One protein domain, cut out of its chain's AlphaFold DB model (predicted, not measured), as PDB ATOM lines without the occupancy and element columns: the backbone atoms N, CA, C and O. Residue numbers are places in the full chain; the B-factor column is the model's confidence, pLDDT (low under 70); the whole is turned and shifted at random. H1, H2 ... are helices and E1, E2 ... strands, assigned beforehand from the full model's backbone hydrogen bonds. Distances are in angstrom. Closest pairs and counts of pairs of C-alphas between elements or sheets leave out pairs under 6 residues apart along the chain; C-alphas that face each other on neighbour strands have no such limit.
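What this domain is: This is residues 94 to 154 of the 180 residues of the protein "Alanyl-tRNA editing protein" of Acidovorax sp (UniProt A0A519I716). In a domain with little regular structure, a small antiparallel sheet, E1 E2 E3 side by side, has the short helix H1 at one end, and long stretches with no named element, among them residues 107 to 124, make up much of the rest. The 61 printed residues hold one named helix and three named strands, in chain order E1, H1, E2, E3; the class is mixed, with only 22 residues in named elements. It is compact, radius of gyration of the C-alphas 11.7 A, spanning 32 by 25 by 21 A.

How they stand to each other: Start at inner strand E2, residues 125 to 130. Edge strand E1, residues 94 to 99, is antiparallel to it at 149 degrees; N 97 and O 127, 2.9 A apart, are within hydrogen-bond range. Edge strand E3, residues 141 to 144, forms a hairpin with E2, antiparallel at 163 degrees; N 128 and O 143, 2.8 A apart, are within range. H1, residues 101 to 106, only grazes the sheet; its closest C-alphas with E2, Asp 101 and Ile 125, are 7.0 A apart. Every O i to N i+4 pair in H1 is within range.

Where its parts are: Find C-alpha 94 at (14.065, 33.050, 78.868); E1 runs 15.9 A from there. E2 runs 16.3 A, H1 8.8 A, and E3 10.4 A to C-alpha 144 at (14.711, 26.703, 90.482).

The domain as a whole: The farthest C-alphas, Gly 121 and Ala 154, are 34.5 A apart. The printed part has no cut; the H1 to E2 link is long. The model's pLDDT is under 70 at residues 114 and 133 to 137.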
ATOM      1  N   LEU A  94      13.635  33.522  77.565       92.75
ATOM      2  CA  LEU A  94      14.065  33.050  78.868       92.75
ATOM      3  C   LEU A  94      14.326  34.246  79.780       92.75
ATOM      4  O   LEU A  94      15.067  35.167  79.439       92.75
ATOM      5  N   THR A  95      13.735  34.219  80.972       92.12
ATOM      6  CA  THR A  95      13.949  35.251  81.992       92.12
ATOM      7  C   THR A  95      14.471  34.634  83.280       92.12
ATOM      8  O   THR A  95      13.992  33.600  83.750       92.12
ATOM      9  N   VAL A  96      15.485  35.277  83.855       92.69
ATOM     10  CA  VAL A  96      16.016  34.920  85.171       92.69
ATOM     11  C   VAL A  96      15.252  35.716  86.217       92.69
ATOM     12  O   VAL A  96      15.173  36.941  86.137       92.69
ATOM     13  N   ALA A  97      14.710  35.021  87.207       89.31
ATOM     14  CA  ALA A  97      14.012  35.616  88.334       89.31
ATOM     15  C   ALA A  97      14.530  35.027  89.655       89.31
ATOM     16  O   ALA A  97      15.479  34.237  89.694       89.31
ATOM     17  N   SER A  98      13.928  35.452  90.758       90.31
ATOM     18  CA  SER A  98      14.166  34.868  92.074       90.31
ATOM     19  C   SER A  98      12.854  34.754  92.828       90.31
ATOM     20  O   SER A  98      12.066  35.694  92.759       90.31
ATOM     21  N   ILE A  99      12.687  33.672  93.577       90.50
ATOM     22  CA  ILE A  99      11.583  33.479  94.524       90.50
ATOM     23  C   ILE A  99      12.123  33.367  95.954       90.50
ATOM     24  O   ILE A  99      13.309  33.077  96.136       90.50
ATOM     25  N   SER A 100      11.289  33.603  96.960       91.38
ATOM     26  CA  SER A 100      11.630  33.362  98.364       91.38
ATOM     27  C   SER A 100      11.498  31.880  98.744       91.38
ATOM     28  O   SER A 100      10.972  31.062  97.983       91.38
ATOM     29  N   ASP A 101      11.990  31.525  99.933       89.31
ATOM     30  CA  ASP A 101      11.793  30.187 100.496       89.31
ATOM     31  C   ASP A 101      10.293  29.894 100.713       89.31
ATOM     32  O   ASP A 101       9.837  28.787 100.429       89.31
ATOM     33  N   GLU A 102       9.514  30.894 101.135       89.25
ATOM     34  CA  GLU A 102       8.067  30.786 101.357       89.25
ATOM     35  C   GLU A 102       7.289  30.609 100.046       89.25
ATOM     36  O   GLU A 102       6.358  29.809  99.978       89.25
ATOM     37  N   GLU A 103       7.675  31.325  98.985       88.19
ATOM     38  CA  GLU A 103       7.070  31.165  97.656       88.19
ATOM     39  C   GLU A 103       7.332  29.768  97.077       88.19
ATOM     40  O   GLU A 103       6.464  29.207  96.399       88.19
ATOM     41  N   LEU A 104       8.508  29.194  97.361       86.44
ATOM     42  CA  LEU A 104       8.824  27.817  96.993       86.44
ATOM     43  C   LEU A 104       7.996  26.810  97.804       86.44
ATOM     44  O   LEU A 104       7.474  25.862  97.221       86.44
ATOM     45  N   ASP A 105       7.833  27.020  99.112       87.25
ATOM     46  CA  ASP A 105       6.989  26.160  99.957       87.25
ATOM     47  C   ASP A 105       5.512  26.210  99.557       87.25
ATOM     48  O   ASP A 105       4.820  25.194  99.622       87.25
ATOM     49  N   ALA A 106       5.033  27.367  99.095       88.38
ATOM     50  CA  ALA A 106       3.685  27.513  98.555       88.38
ATOM     51  C   ALA A 106       3.496  26.780  97.211       88.38
ATOM     52  O   ALA A 106       2.367  26.454  96.849       88.38
ATOM     53  N   ASN A 107       4.582  26.499  96.479       84.94
ATOM     54  CA  ASN A 107       4.560  25.884  95.148       84.94
ATOM     55  C   ASN A 107       5.565  24.718  95.036       84.94
ATOM     56  O   ASN A 107       6.504  24.772  94.233       84.94
ATOM     57  N   PRO A 108       5.374  23.619  95.790       81.94
ATOM     58  CA  PRO A 108       6.342  22.522  95.844       81.94
ATOM     59  C   PRO A 108       6.535  21.812  94.491       81.94
ATOM     60  O   PRO A 108       7.586  21.220  94.251       81.94
ATOM     61  N   SER A 109       5.567  21.914  93.572       82.81
ATOM     62  CA  SER A 109       5.647  21.372  92.205       82.81
ATOM     63  C   SER A 109       6.729  22.025  91.332       82.81
ATOM     64  O   SER A 109       7.100  21.459  90.301       82.81
ATOM     65  N   LEU A 110       7.278  23.178  91.738       83.38
ATOM     66  CA  LEU A 110       8.425  23.807  91.073       83.38
ATOM     67  C   LEU A 110       9.704  22.960  91.201       83.38
ATOM     68  O   LEU A 110      10.575  23.001  90.326       83.38
ATOM     69  N   VAL A 111       9.823  22.151  92.262       83.56
ATOM     70  CA  VAL A 111      10.936  21.212  92.443       83.56
ATOM     71  C   VAL A 111      10.615  19.906  91.719       83.56
ATOM     72  O   VAL A 111      10.082  18.960  92.287       83.56
ATOM     73  N   LYS A 112      10.978  19.839  90.436       80.69
ATOM     74  CA  LYS A 112      10.760  18.640  89.601       80.69
ATOM     75  C   LYS A 112      11.833  17.555  89.778       80.69
ATOM     76  O   LYS A 112      11.717  16.469  89.216       80.69
ATOM     77  N   SER A 113      12.903  17.847  90.518       78.75
ATOM     78  CA  SER A 113      13.977  16.890  90.798       78.75
ATOM     79  C   SER A 113      13.603  15.981  91.963       78.75
ATOM     80  O   SER A 113      13.216  16.454  93.026       78.75
ATOM     81  N   MET A 114      13.793  14.672  91.793       68.25
ATOM     82  CA  MET A 114      13.556  13.689  92.858       68.25
ATOM     83  C   MET A 114      14.685  13.619  93.897       68.25
ATOM     84  O   MET A 114      14.506  13.000  94.942       68.25
ATOM     85  N   SER A 115      15.866  14.178  93.613       70.38
ATOM     86  CA  SER A 115      17.075  13.925  94.422       70.38
ATOM     87  C   SER A 115      17.816  15.180  94.865       70.38
ATOM     88  O   SER A 115      18.651  15.101  95.760       70.38
ATOM     89  N   VAL A 116      17.540  16.329  94.247       78.25
ATOM     90  CA  VAL A 116      18.274  17.571  94.504       78.25
ATOM     91  C   VAL A 116      17.280  18.672  94.817       78.25
ATOM     92  O   VAL A 116      16.421  18.981  93.994       78.25
ATOM     93  N   GLN A 117      17.418  19.260  96.001       81.31
ATOM     94  CA  GLN A 117      16.634  20.417  96.413       81.31
ATOM     95  C   GLN A 117      17.417  21.711  96.163       81.31
ATOM     96  O   GLN A 117      18.648  21.709  96.267       81.31
ATOM     97  N   PRO A 118      16.729  22.823  95.854       81.62
ATOM     98  CA  PRO A 118      17.358  24.135  95.811       81.62
ATOM     99  C   PRO A 118      17.951  24.505  97.183       81.62
ATOM    100  O   PRO A 118      17.374  24.143  98.212       81.62
ATOM    101  N   PRO A 119      19.088  25.220  97.229       81.19
ATOM    102  CA  PRO A 119      19.675  25.664  98.488       81.19
ATOM    103  C   PRO A 119      18.735  26.645  99.201       81.19
ATOM    104  O   PRO A 119      18.363  27.675  98.638       81.19
ATOM    105  N   ARG A 120      18.376  26.318 100.447       82.50
ATOM    106  CA  ARG A 120      17.446  27.089 101.290       82.50
ATOM    107  C   ARG A 120      18.188  28.012 102.255       82.50
ATOM    108  O   ARG A 120      19.367  27.792 102.531       82.50
ATOM    109  N   GLY A 121      17.507  29.028 102.782       77.62
ATOM    110  CA  GLY A 121      18.053  29.914 103.820       77.62
ATOM    111  C   GLY A 121      18.954  31.035 103.296       77.62
ATOM    112  O   GLY A 121      19.553  31.769 104.078       77.62
ATOM    113  N   THR A 122      19.039  31.197 101.973       74.19
ATOM    114  CA  THR A 122      19.687  32.349 101.320       74.19
ATOM    115  C   THR A 122      18.724  33.527 101.137       74.19
ATOM    116  O   THR A 122      19.137  34.605 100.713       74.19
ATOM    117  N   GLY A 123      17.431  33.325 101.426       79.12
ATOM    118  CA  GLY A 123      16.353  34.301 101.261       79.12
ATOM    119  C   GLY A 123      15.917  34.534  99.810       79.12
ATOM    120  O   GLY A 123      14.859  35.114  99.585       79.12
ATOM    121  N   ARG A 124      16.703  34.095  98.814       87.19
ATOM    122  CA  ARG A 124      16.378  34.214  97.385       87.19
ATOM    123  C   ARG A 124      16.878  33.001  96.608       87.19
ATOM    124  O   ARG A 124      18.079  32.790  96.467       87.19
ATOM    125  N   ILE A 125      15.952  32.259  96.018       90.31
ATOM    126  CA  ILE A 125      16.219  31.104  95.166       90.31
ATOM    127  C   ILE A 125      16.120  31.546  93.710       90.31
ATOM    128  O   ILE A 125      15.076  32.024  93.265       90.31
ATOM    129  N   ARG A 126      17.209  31.391  92.951       92.00
ATOM    130  CA  ARG A 126      17.238  31.720  91.520       92.00
ATOM    131  C   ARG A 126      16.315  30.790  90.733       92.00
ATOM    132  O   ARG A 126      16.447  29.569  90.813       92.00
ATOM    133  N   THR A 127      15.442  31.376  89.923       91.69
ATOM    134  CA  THR A 127      14.522  30.661  89.039       91.69
ATOM    135  C   THR A 127      14.738  31.043  87.585       91.69
ATOM    136  O   THR A 127      15.172  32.149  87.254       91.69
ATOM    137  N   ILE A 128      14.433  30.093  86.714       92.88
ATOM    138  CA  ILE A 128      14.427  30.250  85.269       92.88
ATOM    139  C   ILE A 128      12.988  30.115  84.810       92.88
ATOM    140  O   ILE A 128      12.340  29.118  85.124       92.88
ATOM    141  N   ARG A 129      12.504  31.122  84.088       91.88
ATOM    142  CA  ARG A 129      11.210  31.110  83.411       91.88
ATOM    143  C   ARG A 129      11.440  31.007  81.910       91.88
ATOM    144  O   ARG A 129      12.205  31.800  81.363       91.88
ATOM    145  N   ILE A 130      10.743  30.082  81.264       91.75
ATOM    146  CA  ILE A 130      10.730  29.903  79.812       91.75
ATOM    147  C   ILE A 130       9.325  30.237  79.309       91.75
ATOM    148  O   ILE A 130       8.354  29.609  79.727       91.75
ATOM    149  N   GLY A 131       9.219  31.217  78.412       87.44
ATOM    150  CA  GLY A 131       7.941  31.686  77.874       87.44
ATOM    151  C   GLY A 131       7.111  32.528  78.856       87.44
ATOM    152  O   GLY A 131       7.391  32.585  80.055       87.44
ATOM    153  N   GLY A 132       6.087  33.195  78.313       77.19
ATOM    154  CA  GLY A 132       5.254  34.180  79.013       77.19
ATOM    155  C   GLY A 132       5.947  35.541  79.174       77.19
ATOM    156  O   GLY A 132       7.134  35.611  79.494       77.19
ATOM    157  N   THR A 133       5.224  36.643  78.936       59.09
ATOM    158  CA  THR A 133       5.803  38.005  78.967       59.09
ATOM    159  C   THR A 133       5.356  38.870  80.146       59.09
ATOM    160  O   THR A 133       6.020  39.858  80.445       59.09
ATOM    161  N   ALA A 134       4.267  38.522  80.842       49.75
ATOM    162  CA  ALA A 134       3.775  39.244  82.021       49.75
ATOM    163  C   ALA A 134       2.684  38.443  82.763       49.75
ATOM    164  O   ALA A 134       2.238  37.409  82.276       49.75
ATOM    165  N   HIS A 135       2.259  38.966  83.921       41.50
ATOM    166  CA  HIS A 135       1.392  38.428  84.989       41.50
ATOM    167  C   HIS A 135       0.168  37.535  84.658       41.50
ATOM    168  O   HIS A 135      -0.391  36.990  85.604       41.50
ATOM    169  N   ASN A 136      -0.228  37.335  83.398       46.03
ATOM    170  CA  ASN A 136      -1.384  36.510  83.014       46.03
ATOM    171  C   ASN A 136      -1.093  35.397  81.991       46.03
ATOM    172  O   ASN A 136      -1.984  34.584  81.754       46.03
ATOM    173  N   ASP A 137       0.118  35.311  81.431       65.19
ATOM    174  CA  ASP A 137       0.482  34.191  80.557       65.19
ATOM    175  C   ASP A 137       1.184  33.106  81.371       65.19
ATOM    176  O   ASP A 137       2.213  33.347  82.012       65.19
ATOM    177  N   LEU A 138       0.624  31.895  81.347       71.25
ATOM    178  CA  LEU A 138       1.262  30.728  81.944       71.25
ATOM    179  C   LEU A 138       2.603  30.477  81.233       71.25
ATOM    180  O   LEU A 138       2.620  30.343  80.006       71.25
ATOM    181  N   PRO A 139       3.733  30.425  81.963       83.62
ATOM    182  CA  PRO A 139       5.008  30.097  81.348       83.62
ATOM    183  C   PRO A 139       4.990  28.649  80.853       83.62
ATOM    184  O   PRO A 139       4.311  27.795  81.426       83.62
ATOM    185  N   VAL A 140       5.793  28.359  79.828       85.94
ATOM    186  CA  VAL A 140       6.040  26.981  79.379       85.94
ATOM    187  C   VAL A 140       6.688  26.186  80.510       85.94
ATOM    188  O   VAL A 140       6.325  25.039  80.767       85.94
ATOM    189  N   ASP A 141       7.638  26.812  81.205       88.75
ATOM    190  CA  ASP A 141       8.305  26.221  82.354       88.75
ATOM    191  C   ASP A 141       8.797  27.285  83.348       88.75
ATOM    192  O   ASP A 141       9.199  28.386  82.964       88.75
ATOM    193  N   LEU A 142       8.767  26.950  84.640       89.69
ATOM    194  CA  LEU A 142       9.334  27.749  85.726       89.69
ATOM    195  C   LEU A 142      10.010  26.809  86.726       89.69
ATOM    196  O   LEU A 142       9.334  25.997  87.361       89.69
ATOM    197  N   GLN A 143      11.328  26.923  86.886       90.50
ATOM    198  CA  GLN A 143      12.092  26.026  87.758       90.50
ATOM    199  C   GLN A 143      13.217  26.734  88.525       90.50
ATOM    200  O   GLN A 143      13.896  27.602  87.969       90.50
ATOM    201  N   PRO A 144      13.487  26.337  89.782       91.25
ATOM    202  CA  PRO A 144      14.711  26.703  90.482       91.25
ATOM    203  C   PRO A 144      15.940  26.093  89.792       91.25
ATOM    204  O   PRO A 144      16.062  24.871  89.701       91.25
ATOM    205  N   CYS A 145      16.867  26.926  89.315       90.25
ATOM    206  CA  CYS A 145      18.082  26.455  88.647       90.25
ATOM    207  C   CYS A 145      19.254  27.429  88.839       90.25
ATOM    208  O   CYS A 145      19.119  28.643  88.668       90.25
ATOM    209  N   GLY A 146      20.433  26.888  89.161       88.94
ATOM    210  CA  GLY A 146      21.687  27.640  89.316       88.94
ATOM    211  C   GLY A 146      22.590  27.662  88.074       88.94
ATOM    212  O   GLY A 146      23.643  28.287  88.114       88.94
ATOM    213  N   GLY A 147      22.211  26.976  86.991       90.44
ATOM    214  CA  GLY A 147      23.025  26.842  85.779       90.44
ATOM    215  C   GLY A 147      22.997  28.059  84.846       90.44
ATOM    216  O   GLY A 147      22.236  29.013  85.042       90.44
ATOM    217  N   THR A 148      23.828  28.008  83.804       94.25
ATOM    218  CA  THR A 148      23.843  28.968  82.687       94.25
ATOM    219  C   THR A 148      22.777  28.618  81.653       94.25
ATOM    220  O   THR A 148      22.540  27.440  81.398       94.25
ATOM    221  N   HIS A 149      22.162  29.629  81.038       94.62
ATOM    222  CA  HIS A 149      21.084  29.454  80.062       94.62
ATOM    223  C   HIS A 149      21.235  30.428  78.889       94.62
ATOM    224  O   HIS A 149      21.810  31.503  79.054       94.62
ATOM    225  N   VAL A 150      20.690  30.039  77.733       94.56
ATOM    226  CA  VAL A 150      20.460  30.916  76.572       94.56
ATOM    227  C   VAL A 150      19.355  31.934  76.868       94.56
ATOM    228  O   VAL A 150      18.569  31.729  77.793       94.56
ATOM    229  N   ALA A 151      19.280  33.024  76.103       94.00
ATOM    230  CA  ALA A 151      18.251  34.046  76.303       94.00
ATOM    231  C   ALA A 151      16.923  33.695  75.609       94.00
ATOM    232  O   ALA A 151      15.872  34.219  75.984       94.00
ATOM    233  N   ASN A 152      16.950  32.803  74.620       93.12
ATOM    234  CA  ASN A 152      15.781  32.385  73.858       93.12
ATOM    235  C   ASN A 152      15.850  30.897  73.474       93.12
ATOM    236  O   ASN A 152      16.930  30.388  73.171       93.12
ATOM    237  N   THR A 153      14.712  30.191  73.443       92.81
ATOM    238  CA  THR A 153      14.694  28.764  73.067       92.81
ATOM    239  C   THR A 153      15.197  28.511  71.647       92.81
ATOM    240  O   THR A 153      15.785  27.461  71.417       92.81
ATOM    241  N   ALA A 154      15.083  29.471  70.724       91.50
ATOM    242  CA  ALA A 154      15.608  29.335  69.364       91.50
ATOM    243  C   ALA A 154      17.141  29.178  69.309       91.50
ATOM    244  O   ALA A 154      17.662  28.575  68.373       91.50
TER     245      ALA A 154